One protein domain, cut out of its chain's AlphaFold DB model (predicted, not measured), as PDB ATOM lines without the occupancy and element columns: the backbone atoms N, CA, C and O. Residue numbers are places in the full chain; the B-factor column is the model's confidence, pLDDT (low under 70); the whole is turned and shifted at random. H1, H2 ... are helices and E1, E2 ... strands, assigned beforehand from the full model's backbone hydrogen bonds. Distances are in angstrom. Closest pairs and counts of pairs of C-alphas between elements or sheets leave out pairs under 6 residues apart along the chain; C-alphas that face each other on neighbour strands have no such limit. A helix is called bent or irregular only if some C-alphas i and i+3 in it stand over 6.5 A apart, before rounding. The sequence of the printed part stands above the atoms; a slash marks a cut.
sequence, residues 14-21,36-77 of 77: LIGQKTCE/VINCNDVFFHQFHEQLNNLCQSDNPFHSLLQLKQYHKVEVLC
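What this domain is: This is residues 14 to 21 and 36 to 77 of the 77 residues of an uncharacterized protein of Acinetobacter baumannii (UniProt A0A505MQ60). What is the shape of this domain? Two helices, H1 and H2, lie side by side as a hairpin of unequal legs, and a small sheet of three short strands, E1, E2 and E3, stands beside it, grazed by one stretch of each helix; the turn of the hairpin, residues 56 to 61, sticks out. What is it made of? The printed part has 50 residues with two named helices and three named strands, in the order E1, E2, H1, H2, E3 along the chain. The sheet runs E1, E2, E3, all antiparallel, and the class is mixed, helices and strands. How large and how dense is it? It is compact, with a radius of gyration of the C-alphas of 10.1 A, and rounded, with spans of 27 by 26 by 19 A.

How they stand to each other: How does the sheet begin? Residues 14 to 15 form a short antiparallel pairing with residues 19 to 20 of the edge strand E1, residues 19 to 21. E1 is the antiparallel neighbour of the inner strand E2, residues 36 to 38, at 164 degrees between their directions; C-alphas 20 and 37 face each other at 5.0 A. N 20 and O 37, 2.9 A apart, and N 37 and O 20, 2.8 A apart, are within hydrogen-bond range. Which strand is on the other side of E2? It is the edge strand E3, residues 72 to 76, antiparallel to E2 at 159 degrees. C-alphas 37 and 73 face each other at 4.5 A, and N 36 and O 74, 2.8 A apart, and N 72 and O 38, 3.0 A apart, are within hydrogen-bond range. How do the helices stand to each other and to the sheet? H1, residues 41 to 56, and H2, residues 60 to 67, form a helical hairpin: they touch, H1 with residues 50 to 54 alone, and run opposite ways at a shallow tilt of 13 degrees, the closest C-alphas being those of Leu 54 and Pro 60, 5.6 A apart. H1 is on the sheet but only grazes it, with residues 47 to 51, and H2 is on the sheet but only grazes it, with residues 64 to 67. The closest C-alphas of H2 and E3 are those of Leu 67 and Val 73, 7.4 A apart. What do the helix backbones show? In H2 every O i to N i+4 pair is within hydrogen-bond range; in H1 8 of 12 are.

Where its parts are: Where does the first strand begin? E1 begins at C-alpha 19, (67.599, -83.998, 1.037), and measures 6.9 A to C-alpha 21. E2, from Val 36 to Asn 38, measures 6.3 A. Where do the helices run? H1 goes from C-alpha 41 at (72.247, -91.434, -5.733) to C-alpha 56, 23.5 A. It is irregular, with C-alphas 42 and 45 at 8.1 A, and has a kink of 49 degrees near residue 48. H2, from Pro 60 to Leu 67, measures 10.5 A. Where does the last strand end? E3 measures 12.5 A and ends at C-alpha 76, (55.237, -82.120, 3.335).

The domain as a whole: How far does the printed part reach? The two C-alphas farthest apart are those of His 45 and Cys 77, 28.3 A; Cys 77 is the chain's last residue. Is anything cut out? Residues 22 to 35, the link from E1 to E2 across the cut, are not printed, and C-alphas 21 and 36 are 4.6 A apart. Are there long links? Of the links that are printed whole, E2 to H1, H1 to H2 and H2 to E3 are tight. How confident is the model? The mean pLDDT of the printed part is 90.9, and no printed residue is under 70.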
ATOM      1  N   LEU A  14      68.453 -77.094   2.331       92.12
ATOM      2  CA  LEU A  14      69.182 -78.355   2.288       92.12
ATOM      3  C   LEU A  14      69.207 -78.997   3.682       92.12
ATOM      4  O   LEU A  14      69.621 -78.375   4.663       92.12
ATOM      5  N   ILE A  15      68.777 -80.253   3.755       90.75
ATOM      6  CA  ILE A  15      68.868 -81.115   4.933       90.75
ATOM      7  C   ILE A  15      69.917 -82.184   4.629       90.75
ATOM      8  O   ILE A  15      69.647 -83.245   4.066       90.75
ATOM      9  N   GLY A  16      71.164 -81.866   4.965       86.88
ATOM     10  CA  GLY A  16      72.311 -82.674   4.560       86.88
ATOM     11  C   GLY A  16      72.583 -82.583   3.054       86.88
ATOM     12  O   GLY A  16      72.215 -81.613   2.398       86.88
ATOM     13  N   GLN A  17      73.267 -83.592   2.509       84.94
ATOM     14  CA  GLN A  17      73.730 -83.578   1.112       84.94
ATOM     15  C   GLN A  17      72.705 -84.123   0.110       84.94
ATOM     16  O   GLN A  17      72.827 -83.884  -1.085       84.94
ATOM     17  N   LYS A  18      71.709 -84.884   0.577       90.38
ATOM     18  CA  LYS A  18      70.797 -85.646  -0.293       90.38
ATOM     19  C   LYS A  18      69.328 -85.281  -0.125       90.38
ATOM     20  O   LYS A  18      68.496 -85.851  -0.813       90.38
ATOM     21  N   THR A  19      68.994 -84.366   0.776       93.75
ATOM     22  CA  THR A  19      67.599 -83.998   1.037       93.75
ATOM     23  C   THR A  19      67.451 -82.491   0.962       93.75
ATOM     24  O   THR A  19      68.306 -81.752   1.445       93.75
ATOM     25  N   CYS A  20      66.373 -82.030   0.346       95.06
ATOM     26  CA  CYS A  20      66.031 -80.623   0.252       95.06
ATOM     27  C   CYS A  20      64.555 -80.435   0.591       95.06
ATOM     28  O   CYS A  20      63.702 -81.113   0.027       95.06
ATOM     29  N   GLU A  21      64.254 -79.519   1.498       96.06
ATOM     30  CA  GLU A  21      62.904 -79.021   1.708       96.06
ATOM     31  C   GLU A  21      62.680 -77.762   0.886       96.06
ATOM     32  O   GLU A  21      63.531 -76.875   0.815       96.06
ATOM     33  N   VAL A  36      59.434 -82.272   0.116       95.62
ATOM     34  CA  VAL A  36      60.750 -82.886   0.319       95.62
ATOM     35  C   VAL A  36      61.225 -83.455  -1.003       95.62
ATOM     36  O   VAL A  36      60.524 -84.243  -1.632       95.62
ATOM     37  N   ILE A  37      62.431 -83.085  -1.409       95.56
ATOM     38  CA  ILE A  37      63.142 -83.632  -2.555       95.56
ATOM     39  C   ILE A  37      64.285 -84.483  -2.011       95.56
ATOM     40  O   ILE A  37      65.256 -83.961  -1.462       95.56
ATOM     41  N   ASN A  38      64.168 -85.795  -2.177       94.56
ATOM     42  CA  ASN A  38      65.223 -86.746  -1.868       94.56
ATOM     43  C   ASN A  38      65.996 -87.061  -3.148       94.56
ATOM     44  O   ASN A  38      65.443 -87.575  -4.129       94.56
ATOM     45  N   CYS A  39      67.282 -86.741  -3.120       93.00
ATOM     46  CA  CYS A  39      68.227 -87.018  -4.178       93.00
ATOM     47  C   CYS A  39      68.294 -88.524  -4.448       93.00
ATOM     48  O   CYS A  39      68.358 -89.344  -3.532       93.00
ATOM     49  N   ASN A  40      68.304 -88.871  -5.729       91.06
ATOM     50  CA  ASN A  40      68.638 -90.209  -6.183       91.06
ATOM     51  C   ASN A  40      70.156 -90.278  -6.350       91.06
ATOM     52  O   ASN A  40      70.724 -89.451  -7.064       91.06
ATOM     53  N   ASP A  41      70.791 -91.272  -5.735       86.31
ATOM     54  CA  ASP A  41      72.247 -91.434  -5.733       86.31
ATOM     55  C   ASP A  41      72.856 -91.485  -7.141       86.31
ATOM     56  O   ASP A  41      73.960 -90.986  -7.345       86.31
ATOM     57  N   VAL A  42      72.109 -91.989  -8.130       89.69
ATOM     58  CA  VAL A  42      72.529 -92.015  -9.544       89.69
ATOM     59  C   VAL A  42      72.762 -90.604 -10.106       89.69
ATOM     60  O   VAL A  42      73.638 -90.406 -10.943       89.69
ATOM     61  N   PHE A  43      72.012 -89.613  -9.621       85.44
ATOM     62  CA  PHE A  43      72.032 -88.226 -10.093       85.44
ATOM     63  C   PHE A  43      72.604 -87.250  -9.051       85.44
ATOM     64  O   PHE A  43      72.408 -86.039  -9.160       85.44
ATOM     65  N   PHE A  44      73.334 -87.747  -8.047       87.00
ATOM     66  CA  PHE A  44      73.862 -86.931  -6.948       87.00
ATOM     67  C   PHE A  44      74.685 -85.728  -7.421       87.00
ATOM     68  O   PHE A  44      74.511 -84.615  -6.925       87.00
ATOM     69  N   HIS A  45      75.530 -85.925  -8.435       87.44
ATOM     70  CA  HIS A  45      76.381 -84.866  -8.981       87.44
ATOM     71  C   HIS A  45      75.596 -83.704  -9.608       87.44
ATOM     72  O   HIS A  45      76.104 -82.590  -9.645       87.44
ATOM     73  N   GLN A  46      74.364 -83.948 -10.063       89.94
ATOM     74  CA  GLN A  46      73.505 -82.940 -10.692       89.94
ATOM     75  C   GLN A  46      72.514 -82.312  -9.709       89.94
ATOM     76  O   GLN A  46      71.892 -81.304 -10.029       89.94
ATOM     77  N   PHE A  47      72.370 -82.870  -8.505       91.69
ATOM     78  CA  PHE A  47      71.318 -82.472  -7.573       91.69
ATOM     79  C   PHE A  47      71.399 -80.994  -7.186       91.69
ATOM     80  O   PHE A  47      70.421 -80.261  -7.303       91.69
ATOM     81  N   HIS A  48      72.579 -80.525  -6.777       90.56
ATOM     82  CA  HIS A  48      72.768 -79.129  -6.381       90.56
ATOM     83  C   HIS A  48      72.575 -78.153  -7.550       90.56
ATOM     84  O   HIS A  48      71.995 -77.086  -7.362       90.56
ATOM     85  N   GLU A  49      73.012 -78.520  -8.755       91.81
ATOM     86  CA  GLU A  49      72.797 -77.716  -9.962       91.81
ATOM     87  C   GLU A  49      71.304 -77.620 -10.298       91.81
ATOM     88  O   GLU A  49      70.778 -76.536 -10.536       91.81
ATOM     89  N   GLN A  50      70.591 -78.741 -10.222       92.56
ATOM     90  CA  GLN A  50      69.150 -78.800 -10.432       92.56
ATOM     91  C   GLN A  50      68.365 -77.979  -9.396       92.56
ATOM     92  O   GLN A  50      67.396 -77.308  -9.757       92.56
ATOM     93  N   LEU A  51      68.798 -77.966  -8.130       92.88
ATOM     94  CA  LEU A  51      68.226 -77.094  -7.100       92.88
ATOM     95  C   LEU A  51      68.523 -75.609  -7.360       92.88
ATOM     96  O   LEU A  51      67.648 -74.771  -7.158       92.88
ATOM     97  N   ASN A  52      69.717 -75.268  -7.848       92.25
ATOM     98  CA  ASN A  52      70.037 -73.890  -8.230       92.25
ATOM     99  C   ASN A  52      69.164 -73.418  -9.401       92.25
ATOM    100  O   ASN A  52      68.607 -72.321  -9.347       92.25
ATOM    101  N   ASN A  53      68.977 -74.270 -10.412       92.19
ATOM    102  CA  ASN A  53      68.101 -73.991 -11.550       92.19
ATOM    103  C   ASN A  53      66.643 -73.808 -11.108       92.19
ATOM    104  O   ASN A  53      65.952 -72.917 -11.595       92.19
ATOM    105  N   LEU A  54      66.179 -74.607 -10.143       92.62
ATOM    106  CA  LEU A  54      64.860 -74.453  -9.531       92.62
ATOM    107  C   LEU A  54      64.695 -73.082  -8.852       92.62
ATOM    108  O   LEU A  54      63.660 -72.446  -9.033       92.62
ATOM    109  N   CYS A  55      65.702 -72.610  -8.111       90.19
ATOM    110  CA  CYS A  55      65.680 -71.299  -7.449       90.19
ATOM    111  C   CYS A  55      65.632 -70.118  -8.424       90.19
ATOM    112  O   CYS A  55      65.099 -69.067  -8.080       90.19
ATOM    113  N   GLN A  56      66.213 -70.282  -9.611       89.62
ATOM    114  CA  GLN A  56      66.274 -69.255 -10.654       89.62
ATOM    115  C   GLN A  56      65.126 -69.361 -11.668       89.62
ATOM    116  O   GLN A  56      65.038 -68.541 -12.576       89.62
ATOM    117  N   SER A  57      64.263 -70.370 -11.538       89.50
ATOM    118  CA  SER A  57      63.197 -70.635 -12.498       89.50
ATOM    119  C   SER A  57      62.082 -69.596 -12.418       89.50
ATOM    120  O   SER A  57      61.544 -69.325 -11.342       89.50
ATOM    121  N   ASP A  58      61.649 -69.111 -13.582       87.69
ATOM    122  CA  ASP A  58      60.442 -68.290 -13.718       87.69
ATOM    123  C   ASP A  58      59.164 -69.065 -13.350       87.69
ATOM    124  O   ASP A  58      58.144 -68.468 -12.999       87.69
ATOM    125  N   ASN A  59      59.208 -70.405 -13.424       89.94
ATOM    126  CA  ASN A  59      58.116 -71.287 -13.031       89.94
ATOM    127  C   ASN A  59      58.602 -72.417 -12.111       89.94
ATOM    128  O   ASN A  59      58.776 -73.562 -12.553       89.94
ATOM    129  N   PRO A  60      58.792 -72.126 -10.811       91.69
ATOM    130  CA  PRO A  60      59.396 -73.070  -9.883       91.69
ATOM    131  C   PRO A  60      58.548 -74.329  -9.690       91.69
ATOM    132  O   PRO A  60      59.102 -75.413  -9.527       91.69
ATOM    133  N   PHE A  61      57.217 -74.235  -9.768       91.38
ATOM    134  CA  PHE A  61      56.357 -75.414  -9.664       91.38
ATOM    135  C   PHE A  61      56.546 -76.367 -10.850       91.38
ATOM    136  O   PHE A  61      56.679 -77.573 -10.653       91.38
ATOM    137  N   HIS A  62      56.628 -75.841 -12.075       91.62
ATOM    138  CA  HIS A  62      56.922 -76.669 -13.244       91.62
ATOM    139  C   HIS A  62      58.320 -77.300 -13.150       91.62
ATOM    140  O   HIS A  62      58.474 -78.498 -13.390       91.62
ATOM    141  N   SER A  63      59.327 -76.535 -12.722       92.50
ATOM    142  CA  SER A  63      60.675 -77.064 -12.483       92.50
ATOM    143  C   SER A  63      60.683 -78.171 -11.421       92.50
ATOM    144  O   SER A  63      61.321 -79.200 -11.621       92.50
ATOM    145  N   LEU A  64      59.909 -78.037 -10.339       93.38
ATOM    146  CA  LEU A  64      59.744 -79.094  -9.334       93.38
ATOM    147  C   LEU A  64      59.141 -80.378  -9.931       93.38
ATOM    148  O   LEU A  64      59.563 -81.481  -9.580       93.38
ATOM    149  N   LEU A  65      58.167 -80.259 -10.840       92.06
ATOM    150  CA  LEU A  65      57.584 -81.416 -11.531       92.06
ATOM    151  C   LEU A  65      58.603 -82.128 -12.430       92.06
ATOM    152  O   LEU A  65      58.558 -83.351 -12.530       92.06
ATOM    153  N   GLN A  66      59.542 -81.402 -13.036       92.06
ATOM    154  CA  GLN A  66      60.632 -82.014 -13.799       92.06
ATOM    155  C   GLN A  66      61.593 -82.789 -12.888       92.06
ATOM    156  O   GLN A  66      62.011 -83.890 -13.241       92.06
ATOM    157  N   LEU A  67      61.875 -82.285 -11.679       92.50
ATOM    158  CA  LEU A  67      62.729 -82.991 -10.711       92.50
ATOM    159  C   LEU A  67      62.160 -84.351 -10.288       92.50
ATOM    160  O   LEU A  67      62.938 -85.262 -10.013       92.50
ATOM    161  N   LYS A  68      60.831 -84.539 -10.307       92.38
ATOM    162  CA  LYS A  68      60.198 -85.848 -10.039       92.38
ATOM    163  C   LYS A  68      60.642 -86.964 -10.985       92.38
ATOM    164  O   LYS A  68      60.487 -88.130 -10.636       92.38
ATOM    165  N   GLN A  69      61.162 -86.634 -12.167       89.75
ATOM    166  CA  GLN A  69      61.652 -87.631 -13.123       89.75
ATOM    167  C   GLN A  69      62.989 -88.250 -12.686       89.75
ATOM    168  O   GLN A  69      63.293 -89.377 -13.066       89.75
ATOM    169  N   TYR A  70      63.766 -87.533 -11.868       90.69
ATOM    170  CA  TYR A  70      65.119 -87.924 -11.456       90.69
ATOM    171  C   TYR A  70      65.219 -88.216  -9.955       90.69
ATOM    172  O   TYR A  70      66.057 -89.009  -9.519       90.69
ATOM    173  N   HIS A  71      64.368 -87.577  -9.153       92.19
ATOM    174  CA  HIS A  71      64.416 -87.561  -7.696       92.19
ATOM    175  C   HIS A  71      63.055 -87.876  -7.086       92.19
ATOM    176  O   HIS A  71      62.004 -87.665  -7.693       92.19
ATOM    177  N   LYS A  72      63.063 -88.351  -5.841       93.75
ATOM    178  CA  LYS A  72      61.825 -88.617  -5.113       93.75
ATOM    179  C   LYS A  72      61.326 -87.313  -4.493       93.75
ATOM    180  O   LYS A  72      61.939 -86.811  -3.556       93.75
ATOM    181  N   VAL A  73      60.216 -86.782  -5.008       94.06
ATOM    182  CA  VAL A  73      59.574 -85.566  -4.481       94.06
ATOM    183  C   VAL A  73      58.260 -85.912  -3.790       94.06
ATOM    184  O   VAL A  73      57.322 -86.393  -4.432       94.06
ATOM    185  N   GLU A  74      58.174 -85.609  -2.502       93.69
ATOM    186  CA  GLU A  74      57.011 -85.846  -1.645       93.69
ATOM    187  C   GLU A  74      56.456 -84.519  -1.128       93.69
ATOM    188  O   GLU A  74      57.186 -83.539  -1.012       93.69
ATOM    189  N   VAL A  75      55.152 -84.458  -0.861       92.25
ATOM    190  CA  VAL A  75      54.528 -83.279  -0.242       92.25
ATOM    191  C   VAL A  75      54.770 -83.354   1.264       92.25
ATOM    192  O   VAL A  75      54.559 -84.411   1.855       92.25
ATOM    193  N   LEU A  76      55.203 -82.253   1.878       87.38
ATOM    194  CA  LEU A  76      55.237 -82.120   3.335       87.38
ATOM    195  C   LEU A  76      53.798 -81.926   3.826       87.38
ATOM    196  O   LEU A  76      53.152 -80.950   3.438       87.38
ATOM    197  N   CYS A  77      53.298 -82.889   4.603       70.62
ATOM    198  CA  CYS A  77      51.996 -82.814   5.267       70.62
ATOM    199  C   CYS A  77      52.010 -81.821   6.429       70.62
ATOM    200  O   CYS A  77      53.020 -81.801   7.170       70.62
TER     201      CYS A  77